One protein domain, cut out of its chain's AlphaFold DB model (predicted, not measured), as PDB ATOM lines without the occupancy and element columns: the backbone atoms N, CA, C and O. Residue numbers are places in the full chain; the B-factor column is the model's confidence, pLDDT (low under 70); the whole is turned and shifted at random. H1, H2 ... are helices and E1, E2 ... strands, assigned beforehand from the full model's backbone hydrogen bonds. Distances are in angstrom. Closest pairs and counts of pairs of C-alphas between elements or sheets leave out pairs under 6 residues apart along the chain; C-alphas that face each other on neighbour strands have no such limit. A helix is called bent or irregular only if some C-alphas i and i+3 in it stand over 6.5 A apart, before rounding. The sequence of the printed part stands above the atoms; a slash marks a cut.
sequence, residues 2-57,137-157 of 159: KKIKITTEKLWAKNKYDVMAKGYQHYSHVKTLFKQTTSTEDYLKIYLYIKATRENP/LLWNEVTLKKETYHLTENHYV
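Overview. This is residues 2 to 57 and 137 to 157 of the 159 residues of the protein "DUF1722 domain-containing protein" of Anaerobacillus alkaliphilus (UniProt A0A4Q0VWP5). Three helices, H1, H2 and H3, form an up-and-down bundle with their centres in a triangle; H1 and H2 meet near the link between them, and H3 packs on both. A small strand hairpin, E1 and E2, sits beside H1 with E1 the nearer strand, and the one-turn helix H4 packs on H3. The printed part has 77 residues, with four named helices and two named strands in the order H1, H2, H3, E1, E2, H4; the two-stranded sheet, E1 - E2, is antiparallel, and the class is mostly helix. It is compact, with a radius of gyration of the C-alphas of 11.8 A and spans of 31 by 29 by 18 A.

Along the chain. H1, residues 2 to 21, begins at C-alpha 2 at (-15.513, 23.647, 45.798) and measures 29.1 A from first to last C-alpha. It is irregular, with C-alphas 14 and 17 being 7.8 A apart, and has a kink of 49 degrees near residue 15. H2, residues 24 to 36, measures 18.7 A, and H3, residues 40 to 54, measures 21.6 A, ending at C-alpha 54 at (-1.120, 39.336, 31.873). E1, residues 141 to 144, and E2, residues 147 to 150, each measure 10.2 A. H4, residues 153 to 156, measures 5.6 A and ends at C-alpha 156 at (-8.417, 32.601, 48.526).

Arrangement. H1 and H2 form a helical hairpin at a shallow tilt of 15 degrees, opposite ways. They touch through residues 16 to 20 of H1 and 26 to 27 of H2 alone, with the C-alphas of Met 20 and Tyr 27 closest at 5.1 A. H3, the hub, touches H1, H2 and H4. H2 and H3 form a helical hairpin at a shallow tilt of 7 degrees, opposite ways; their closest C-alphas, of Val 30 and Ile 46, are 6.4 A apart. H1 and H3 run the same way at a shallow tilt of 23 degrees, with the C-alphas of Val 19 and Thr 53 closest at 6.5 A. The closest C-alphas of H1 and E1, those of Leu 11 and Val 142, are 6.3 A apart. E1 and E2 form an antiparallel hairpin, with N 142 and O 149 at 2.9 A and N 144 and O 147 at 2.8 A, within hydrogen-bond range. H4 touches H3, the C-alphas of Leu 44 and Tyr 156 being closest at 5.8 A. Every O i to N i+4 pair is within hydrogen-bond range in H2 and H3, and 14 of 16 are in H1; H4 is too short for such a pair.

Size, cuts and confidence. The two C-alphas farthest apart, of Pro 57 and Lys 145, are 34.1 A apart. Residues 58 to 136 are not printed, and C-alphas 57 and 137 are 18.7 A apart across this cut. The links H1 to H2, H2 to H3, E1 to E2 and E2 to H4 are tight. The mean pLDDT of the printed part is 95.2, and no printed residue is under 70.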
ATOM      1  N   LYS A   2     -14.823  23.905  47.089       86.75
ATOM      2  CA  LYS A   2     -15.513  23.647  45.798       86.75
ATOM      3  C   LYS A   2     -15.793  24.920  44.986       86.75
ATOM      4  O   LYS A   2     -15.684  24.890  43.764       86.75
ATOM      5  N   LYS A   3     -16.149  26.024  45.657       91.19
ATOM      6  CA  LYS A   3     -16.390  27.324  45.016       91.19
ATOM      7  C   LYS A   3     -15.107  27.871  44.386       91.19
ATOM      8  O   LYS A   3     -15.118  28.121  43.188       91.19
ATOM      9  N   ILE A   4     -14.021  27.940  45.161       93.81
ATOM     10  CA  ILE A   4     -12.693  28.413  44.732       93.81
ATOM     11  C   ILE A   4     -12.189  27.664  43.497       93.81
ATOM     12  O   ILE A   4     -11.734  28.282  42.532       93.81
ATOM     13  N   LYS A   5     -12.335  26.334  43.479       94.62
ATOM     14  CA  LYS A   5     -12.014  25.523  42.302       94.62
ATOM     15  C   LYS A   5     -12.775  25.991  41.062       94.62
ATOM     16  O   LYS A   5     -12.165  26.306  40.045       94.62
ATOM     17  N   ILE A   6     -14.104  26.060  41.153       94.94
ATOM     18  CA  ILE A   6     -14.976  26.394  40.018       94.94
ATOM     19  C   ILE A   6     -14.717  27.821  39.521       94.94
ATOM     20  O   ILE A   6     -14.682  28.057  38.311       94.94
ATOM     21  N   THR A   7     -14.554  28.787  40.428       95.50
ATOM     22  CA  THR A   7     -14.286  30.182  40.056       95.50
ATOM     23  C   THR A   7     -12.913  30.326  39.406       95.50
ATOM     24  O   THR A   7     -12.806  31.010  38.392       95.50
ATOM     25  N   THR A   8     -11.895  29.612  39.890       96.62
ATOM     26  CA  THR A   8     -10.545  29.633  39.299       96.62
ATOM     27  C   THR A   8     -10.489  28.917  37.947       96.62
ATOM     28  O   THR A   8      -9.831  29.390  37.024       96.62
ATOM     29  N   GLU A   9     -11.228  27.820  37.760       95.94
ATOM     30  CA  GLU A   9     -11.373  27.161  36.451       95.94
ATOM     31  C   GLU A   9     -12.073  28.069  35.425       95.94
ATOM     32  O   GLU A   9     -11.665  28.122  34.262       95.94
ATOM     33  N   LYS A  10     -13.097  28.823  35.845       95.50
ATOM     34  CA  LYS A  10     -13.767  29.829  35.003       95.50
ATOM     35  C   LYS A  10     -12.842  30.991  34.652       95.50
ATOM     36  O   LYS A  10     -12.791  31.380  33.486       95.50
ATOM     37  N   LEU A  11     -12.092  31.491  35.633       96.88
ATOM     38  CA  LEU A  11     -11.059  32.505  35.430       96.88
ATOM     39  C   LEU A  11     -10.040  32.028  34.392       96.88
ATOM     40  O   LEU A  11      -9.716  32.747  33.450       96.88
ATOM     41  N   TRP A  12      -9.580  30.785  34.518       97.50
ATOM     42  CA  TRP A  12      -8.659  30.201  33.556       97.50
ATOM     43  C   TRP A  12      -9.274  30.085  32.162       97.50
ATOM     44  O   TRP A  12      -8.666  30.522  31.192       97.50
ATOM     45  N   ALA A  13     -10.493  29.561  32.037       95.75
ATOM     46  CA  ALA A  13     -11.166  29.432  30.744       95.75
ATOM     47  C   ALA A  13     -11.284  30.772  29.997       95.75
ATOM     48  O   ALA A  13     -11.118  30.796  28.777       95.75
ATOM     49  N   LYS A  14     -11.515  31.861  30.739       95.81
ATOM     50  CA  LYS A  14     -11.592  33.245  30.256       95.81
ATOM     51  C   LYS A  14     -10.246  33.798  29.767       95.81
ATOM     52  O   LYS A  14     -10.211  34.468  28.741       95.81
ATOM     53  N   ASN A  15      -9.151  33.483  30.460       97.50
ATOM     54  CA  ASN A  15      -7.833  34.094  30.230       97.50
ATOM     55  C   ASN A  15      -6.839  33.205  29.470       97.50
ATOM     56  O   ASN A  15      -5.765  33.655  29.086       97.50
ATOM     57  N   LYS A  16      -7.146  31.924  29.253       97.06
ATOM     58  CA  LYS A  16      -6.154  30.952  28.770       97.06
ATOM     59  C   LYS A  16      -5.524  31.293  27.420       97.06
ATOM     60  O   LYS A  16      -4.365  30.956  27.206       97.06
ATOM     61  N   TYR A  17      -6.268  31.927  26.514       97.81
ATOM     62  CA  TYR A  17      -5.744  32.315  25.202       97.81
ATOM     63  C   TYR A  17      -4.908  33.589  25.270       97.81
ATOM     64  O   TYR A  17      -3.895  33.674  24.595       97.81
ATOM     65  N   ASP A  18      -5.268  34.518  26.149       97.44
ATOM     66  CA  ASP A  18      -4.451  35.692  26.458       97.44
ATOM     67  C   ASP A  18      -3.103  35.291  27.088       97.44
ATOM     68  O   ASP A  18      -2.036  35.706  26.644       97.44
ATOM     69  N   VAL A  19      -3.126  34.347  28.031       98.19
ATOM     70  CA  VAL A  19      -1.905  33.750  28.599       98.19
ATOM     71  C   VAL A  19      -1.090  32.999  27.538       98.19
ATOM     72  O   VAL A  19       0.137  33.069  27.533       98.19
ATOM     73  N   MET A  20      -1.746  32.278  26.622       98.38
ATOM     74  CA  MET A  20      -1.072  31.564  25.531       98.38
ATOM     75  C   MET A  20      -0.405  32.516  24.531       98.38
ATOM     76  O   MET A  20       0.691  32.219  24.051       98.38
ATOM     77  N   ALA A  21      -1.032  33.660  24.260       98.19
ATOM     78  CA  ALA A  21      -0.534  34.709  23.377       98.19
ATOM     79  C   ALA A  21       0.791  35.320  23.864       98.19
ATOM     80  O   ALA A  21       1.655  35.682  23.065       98.19
ATOM     81  N   LYS A  22       0.994  35.347  25.181       98.12
ATOM     82  CA  LYS A  22       2.243  35.777  25.834       98.12
ATOM     83  C   LYS A  22       3.303  34.668  25.872       98.12
ATOM     84  O   LYS A  22       4.465  34.905  26.172       98.12
ATOM     85  N   GLY A  23       2.922  33.446  25.503       97.75
ATOM     86  CA  GLY A  23       3.825  32.324  25.278       97.75
ATOM     87  C   GLY A  23       3.253  30.998  25.771       97.75
ATOM     88  O   GLY A  23       2.714  30.878  26.874       97.75
ATOM     89  N   TYR A  24       3.411  29.948  24.962       96.88
ATOM     90  CA  TYR A  24       2.823  28.634  25.246       96.88
ATOM     91  C   TYR A  24       3.333  28.003  26.553       96.88
ATOM     92  O   TYR A  24       2.608  27.243  27.201       96.88
ATOM     93  N   GLN A  25       4.556  28.336  26.979       97.94
ATOM     94  CA  GLN A  25       5.107  27.901  28.262       97.94
ATOM     95  C   GLN A  25       4.230  28.328  29.447       97.94
ATOM     96  O   GLN A  25       4.010  27.516  30.345       97.94
ATOM     97  N   HIS A  26       3.650  29.532  29.419       98.38
ATOM     98  CA  HIS A  26       2.773  30.024  30.484       98.38
ATOM     99  C   HIS A  26       1.460  29.242  30.521       98.38
ATOM    100  O   HIS A  26       1.024  28.786  31.578       98.38
ATOM    101  N   TYR A  27       0.875  28.985  29.348       98.12
ATOM    102  CA  TYR A  27      -0.319  28.153  29.225       98.12
ATOM    103  C   TYR A  27      -0.094  26.730  29.758       98.12
ATOM    104  O   TYR A  27      -0.920  26.182  30.494       98.12
ATOM    105  N   SER A  28       1.046  26.127  29.414       97.94
ATOM    106  CA  SER A  28       1.441  24.804  29.906       97.94
ATOM    107  C   SER A  28       1.686  24.797  31.419       97.94
ATOM    108  O   SER A  28       1.284  23.856  32.113       97.94
ATOM    109  N   HIS A  29       2.293  25.862  31.946       98.38
ATOM    110  CA  HIS A  29       2.553  26.011  33.372       98.38
ATOM    111  C   HIS A  29       1.253  26.061  34.179       98.38
ATOM    112  O   HIS A  29       1.081  25.254  35.090       98.38
ATOM    113  N   VAL A  30       0.281  26.891  33.782       98.06
ATOM    114  CA  VAL A  30      -1.029  26.956  34.458       98.06
ATOM    115  C   VAL A  30      -1.733  25.597  34.448       98.06
ATOM    116  O   VAL A  30      -2.251  25.157  35.474       98.06
ATOM    117  N   LYS A  31      -1.698  24.865  33.326       97.62
ATOM    118  CA  LYS A  31      -2.243  23.496  33.269       97.62
ATOM    119  C   LYS A  31      -1.556  22.541  34.246       97.62
ATOM    120  O   LYS A  31      -2.213  21.641  34.763       97.62
ATOM    121  N   THR A  32      -0.252  22.692  34.453       97.88
ATOM    122  CA  THR A  32       0.505  21.890  35.423       97.88
ATOM    123  C   THR A  32       0.103  22.243  36.850       97.88
ATOM    124  O   THR A  32      -0.205  21.331  37.614       97.88
ATOM    125  N   LEU A  33      -0.016  23.535  37.172       97.69
ATOM    126  CA  LEU A  33      -0.493  23.993  38.479       97.69
ATOM    127  C   LEU A  33      -1.871  23.408  38.812       97.69
ATOM    128  O   LEU A  33      -2.035  22.833  39.886       97.69
ATOM    129  N   PHE A  34      -2.824  23.436  37.868       97.31
ATOM    130  CA  PHE A  34      -4.152  22.825  38.047       97.31
ATOM    131  C   PHE A  34      -4.107  21.322  38.356       97.31
ATOM    132  O   PHE A  34      -4.951  20.818  39.093       97.31
ATOM    133  N   LYS A  35      -3.147  20.579  37.789       96.06
ATOM    134  CA  LYS A  35      -2.987  19.137  38.059       96.06
ATOM    135  C   LYS A  35      -2.410  18.856  39.445       96.06
ATOM    136  O   LYS A  35      -2.641  17.778  39.978       96.06
ATOM    137  N   GLN A  36      -1.637  19.794  39.982       95.00
ATOM    138  CA  GLN A  36      -0.964  19.688  41.277       95.00
ATOM    139  C   GLN A  36      -1.783  20.309  42.415       95.00
ATOM    140  O   GLN A  36      -1.390  20.213  43.570       95.00
ATOM    141  N   THR A  37      -2.916  20.946  42.101       94.50
ATOM    142  CA  THR A  37      -3.724  21.674  43.079       94.50
ATOM    143  C   THR A  37      -4.381  20.721  44.071       94.50
ATOM    144  O   THR A  37      -5.179  19.864  43.684       94.50
ATOM    145  N   THR A  38      -4.094  20.903  45.358       93.00
ATOM    146  CA  THR A  38      -4.712  20.131  46.452       93.00
ATOM    147  C   THR A  38      -5.322  21.014  47.537       93.00
ATOM    148  O   THR A  38      -6.116  20.535  48.344       93.00
ATOM    149  N   SER A  39      -5.006  22.309  47.525       93.81
ATOM    150  CA  SER A  39      -5.393  23.275  48.550       93.81
ATOM    151  C   SER A  39      -5.912  24.587  47.954       93.81
ATOM    152  O   SER A  39      -5.788  24.849  46.757       93.81
ATOM    153  N   THR A  40      -6.482  25.443  48.806       92.81
ATOM    154  CA  THR A  40      -6.888  26.802  48.430       92.81
ATOM    155  C   THR A  40      -5.673  27.649  48.040       92.81
ATOM    156  O   THR A  40      -5.732  28.401  47.068       92.81
ATOM    157  N   GLU A  41      -4.555  27.482  48.748       94.12
ATOM    158  CA  GLU A  41      -3.299  28.185  48.476       94.12
ATOM    159  C   GLU A  41      -2.768  27.881  47.065       94.12
ATOM    160  O   GLU A  41      -2.258  28.761  46.373       94.12
ATOM    161  N   ASP A  42      -2.946  26.651  46.580       96.12
ATOM    162  CA  ASP A  42      -2.565  26.287  45.213       96.12
ATOM    163  C   ASP A  42      -3.421  27.015  44.161       96.12
ATOM    164  O   ASP A  42      -2.911  27.430  43.116       96.12
ATOM    165  N   TYR A  43      -4.710  27.239  44.438       96.88
ATOM    166  CA  TYR A  43      -5.557  28.061  43.571       96.88
ATOM    167  C   TYR A  43      -5.167  29.545  43.611       96.88
ATOM    168  O   TYR A  43      -5.218  30.204  42.569       96.88
ATOM    169  N   LEU A  44      -4.709  30.060  44.760       96.62
ATOM    170  CA  LEU A  44      -4.133  31.406  44.852       96.62
ATOM    171  C   LEU A  44      -2.884  31.530  43.970       96.62
ATOM    172  O   LEU A  44      -2.757  32.502  43.228       96.62
ATOM    173  N   LYS A  45      -1.995  30.527  43.975       97.12
ATOM    174  CA  LYS A  45      -0.808  30.498  43.095       97.12
ATOM    175  C   LYS A  45      -1.198  30.577  41.618       97.12
ATOM    176  O   LYS A  45      -0.579  31.325  40.866       97.12
ATOM    177  N   ILE A  46      -2.250  29.866  41.204       98.12
ATOM    178  CA  ILE A  46      -2.786  29.952  39.834       98.12
ATOM    179  C   ILE A  46      -3.295  31.364  39.530       98.12
ATOM    180  O   ILE A  46      -2.946  31.924  38.490       98.12
ATOM    181  N   TYR A  47      -4.101  31.943  40.425       98.00
ATOM    182  CA  TYR A  47      -4.625  33.302  40.272       98.00
ATOM    183  C   TYR A  47      -3.494  34.325  40.109       98.00
ATOM    184  O   TYR A  47      -3.496  35.096  39.148       98.00
ATOM    185  N   LEU A  48      -2.501  34.292  41.001       98.12
ATOM    186  CA  LEU A  48      -1.350  35.196  40.975       98.12
ATOM    187  C   LEU A  48      -0.516  35.017  39.705       98.12
ATOM    188  O   LEU A  48      -0.088  36.005  39.116       98.12
ATOM    189  N   TYR A  49      -0.327  33.778  39.245       98.50
ATOM    190  CA  TYR A  49       0.408  33.513  38.011       98.50
ATOM    191  C   TYR A  49      -0.313  34.064  36.777       98.50
ATOM    192  O   TYR A  49       0.326  34.667  35.915       98.50
ATOM    193  N   ILE A  50      -1.639  33.896  36.689       98.25
ATOM    194  CA  ILE A  50      -2.448  34.493  35.615       98.25
ATOM    195  C   ILE A  50      -2.333  36.017  35.679       98.25
ATOM    196  O   ILE A  50      -1.985  36.622  34.670       98.25
ATOM    197  N   LYS A  51      -2.551  36.620  36.856       98.06
ATOM    198  CA  LYS A  51      -2.434  38.070  37.082       98.06
ATOM    199  C   LYS A  51      -1.083  38.608  36.606       98.06
ATOM    200  O   LYS A  51      -1.057  39.536  35.818       98.06
ATOM    201  N   ALA A  52       0.019  37.993  37.033       98.12
ATOM    202  CA  ALA A  52       1.363  38.423  36.656       98.12
ATOM    203  C   ALA A  52       1.648  38.220  35.161       98.12
ATOM    204  O   ALA A  52       2.201  39.104  34.519       98.12
ATOM    205  N   THR A  53       1.240  37.083  34.586       97.88
ATOM    206  CA  THR A  53       1.484  36.806  33.161       97.88
ATOM    207  C   THR A  53       0.786  37.820  32.268       97.88
ATOM    208  O   THR A  53       1.314  38.130  31.210       97.88
ATOM    209  N   ARG A  54      -0.376  38.349  32.669       94.62
ATOM    210  CA  ARG A  54      -1.120  39.336  31.873       94.62
ATOM    211  C   ARG A  54      -0.330  40.616  31.596       94.62
ATOM    212  O   ARG A  54      -0.512  41.202  30.533       94.62
ATOM    213  N   GLU A  55       0.568  40.977  32.505       95.94
ATOM    214  CA  GLU A  55       1.429  42.158  32.402       95.94
ATOM    215  C   GLU A  55       2.651  41.934  31.495       95.94
ATOM    216  O   GLU A  55       3.362  42.878  31.173       95.94
ATOM    217  N   ASN A  56       2.916  40.694  31.065       97.25
ATOM    218  CA  ASN A  56       4.002  40.417  30.125       97.25
ATOM    219  C   ASN A  56       3.640  40.932  28.723       97.25
ATOM    220  O   ASN A  56       2.465  40.868  28.346       97.25
ATOM    221  N   PRO A  57       4.620  41.319  27.891       97.88
ATOM    222  CA  PRO A  57       4.355  41.580  26.484       97.88
ATOM    223  C   PRO A  57       3.820  40.319  25.793       97.88
ATOM    224  O   PRO A  57       4.103  39.177  26.178       97.88
ATOM    225  N   LEU A 137     -13.750  43.032  28.536       91.56
ATOM    226  CA  LEU A 137     -14.068  42.097  29.604       91.56
ATOM    227  C   LEU A 137     -13.046  42.172  30.742       91.56
ATOM    228  O   LEU A 137     -11.854  41.931  30.556       91.56
ATOM    229  N   LEU A 138     -13.542  42.345  31.967       94.50
ATOM    230  CA  LEU A 138     -12.714  42.263  33.167       94.50
ATOM    231  C   LEU A 138     -12.135  40.857  33.330       94.50
ATOM    232  O   LEU A 138     -12.858  39.873  33.489       94.50
ATOM    233  N   TRP A 139     -10.809  40.756  33.321       95.56
ATOM    234  CA  TRP A 139     -10.103  39.475  33.336       95.56
ATOM    235  C   TRP A 139     -10.400  38.627  34.575       95.56
ATOM    236  O   TRP A 139     -10.422  37.402  34.475       95.56
ATOM    237  N   ASN A 140     -10.650  39.270  35.719       96.38
ATOM    238  CA  ASN A 140     -10.930  38.648  37.011       96.38
ATOM    239  C   ASN A 140     -12.426  38.530  37.334       96.38
ATOM    240  O   ASN A 140     -12.782  38.123  38.440       96.38
ATOM    241  N   GLU A 141     -13.303  38.862  36.391       95.38
ATOM    242  CA  GLU A 141     -14.742  38.708  36.556       95.38
ATOM    243  C   GLU A 141     -15.200  37.308  36.129       95.38
ATOM    244  O   GLU A 141     -14.919  36.839  35.019       95.38
ATOM    245  N   VAL A 142     -15.931  36.624  37.013       93.38
ATOM    246  CA  VAL A 142     -16.504  35.300  36.750       93.38
ATOM    247  C   VAL A 142     -17.959  35.221  37.201       93.38
ATOM    248  O   VAL A 142     -18.306  35.607  38.314       93.38
ATOM    249  N   THR A 143     -18.820  34.639  36.363       90.31
ATOM    250  CA  THR A 143     -20.231  34.407  36.706       90.31
ATOM    251  C   THR A 143     -20.483  32.961  37.138       90.31
ATOM    252  O   THR A 143     -20.144  31.997  36.429       90.31
ATOM    253  N   LEU A 144     -21.140  32.791  38.286       88.88
ATOM    254  CA  LEU A 144     -21.575  31.513  38.845       88.88
ATOM    255  C   LEU A 144     -23.026  31.630  39.325       88.88
ATOM    256  O   LEU A 144     -23.342  32.492  40.127       88.88
ATOM    257  N   LYS A 145     -23.920  30.747  38.852       86.12
ATOM    258  CA  LYS A 145     -25.344  30.718  39.259       86.12
ATOM    259  C   LYS A 145     -26.068  32.081  39.166       86.12
ATOM    260  O   LYS A 145     -26.923  32.368  39.991       86.12
ATOM    261  N   LYS A 146     -25.773  32.867  38.121       85.25
ATOM    262  CA  LYS A 146     -26.296  34.234  37.886       85.25
ATOM    263  C   LYS A 146     -25.737  35.321  38.815       85.25
ATOM    264  O   LYS A 146     -26.153  36.464  38.700       85.25
ATOM    265  N   GLU A 147     -24.779  34.988  39.673       89.94
ATOM    266  CA  GLU A 147     -24.023  35.961  40.458       89.94
ATOM    267  C   GLU A 147     -22.667  36.215  39.803       89.94
ATOM    268  O   GLU A 147     -21.994  35.276  39.358       89.94
ATOM    269  N   THR A 148     -22.272  37.482  39.753       91.88
ATOM    270  CA  THR A 148     -20.975  37.920  39.239       91.88
ATOM    271  C   THR A 148     -20.021  38.164  40.399       91.88
ATOM    272  O   THR A 148     -20.381  38.788  41.394       91.88
ATOM    273  N   TYR A 149     -18.802  37.652  40.263       91.56
ATOM    274  CA  TYR A 149     -17.733  37.768  41.244       91.56
ATOM    275  C   TYR A 149     -16.528  38.442  40.601       91.56
ATOM    276  O   TYR A 149     -16.076  37.999  39.545       91.56
ATOM    277  N   HIS A 150     -15.972  39.451  41.267       94.81
ATOM    278  CA  HIS A 150     -14.688  40.047  40.906       94.81
ATOM    279  C   HIS A 150     -13.613  39.431  41.794       94.81
ATOM    280  O   HIS A 150     -13.476  39.794  42.962       94.81
ATOM    281  N   LEU A 151     -12.895  38.444  41.263       94.81
ATOM    282  CA  LEU A 151     -11.916  37.694  42.039       94.81
ATOM    283  C   LEU A 151     -10.743  38.590  42.439       94.81
ATOM    284  O   LEU A 151     -10.202  39.356  41.642       94.81
ATOM    285  N   THR A 152     -10.346  38.444  43.695       95.19
ATOM    286  CA  THR A 152      -9.192  39.088  44.322       95.19
ATOM    287  C   THR A 152      -8.489  38.064  45.205       95.19
ATOM    288  O   THR A 152      -9.037  36.997  45.477       95.19
ATOM    289  N   GLU A 153      -7.296  38.393  45.691       93.88
ATOM    290  CA  GLU A 153      -6.499  37.514  46.559       93.88
ATOM    291  C   GLU A 153      -7.265  37.113  47.835       93.88
ATOM    292  O   GLU A 153      -7.213  35.952  48.233       93.88
ATOM    293  N   ASN A 154      -8.089  38.011  48.392       91.38
ATOM    294  CA  ASN A 154      -8.906  37.753  49.589       91.38
ATOM    295  C   ASN A 154      -9.867  36.563  49.422       91.38
ATOM    296  O   ASN A 154     -10.105  35.823  50.372       91.38
ATOM    297  N   HIS A 155     -10.346  36.307  48.199       91.81
ATOM    298  CA  HIS A 155     -11.226  35.170  47.907       91.81
ATOM    299  C   HIS A 155     -10.549  33.803  48.107       91.81
ATOM    300  O   HIS A 155     -11.224  32.775  48.062       91.81
ATOM    301  N   TYR A 156      -9.228  33.790  48.289       90.06
ATOM    302  CA  TYR A 156      -8.417  32.601  48.526       90.06
ATOM    303  C   TYR A 156      -7.848  32.538  49.953       90.06
ATOM    304  O   TYR A 156      -7.147  31.587  50.279       90.06
ATOM    305  N   VAL A 157      -8.112  33.538  50.797       81.19
ATOM    306  CA  VAL A 157      -7.614  33.594  52.185       81.19
ATOM    307  C   VAL A 157      -8.750  33.395  53.195       81.19
ATOM    308  O   VAL A 157      -8.511  32.919  54.298       81.19
TER     309      VAL A 157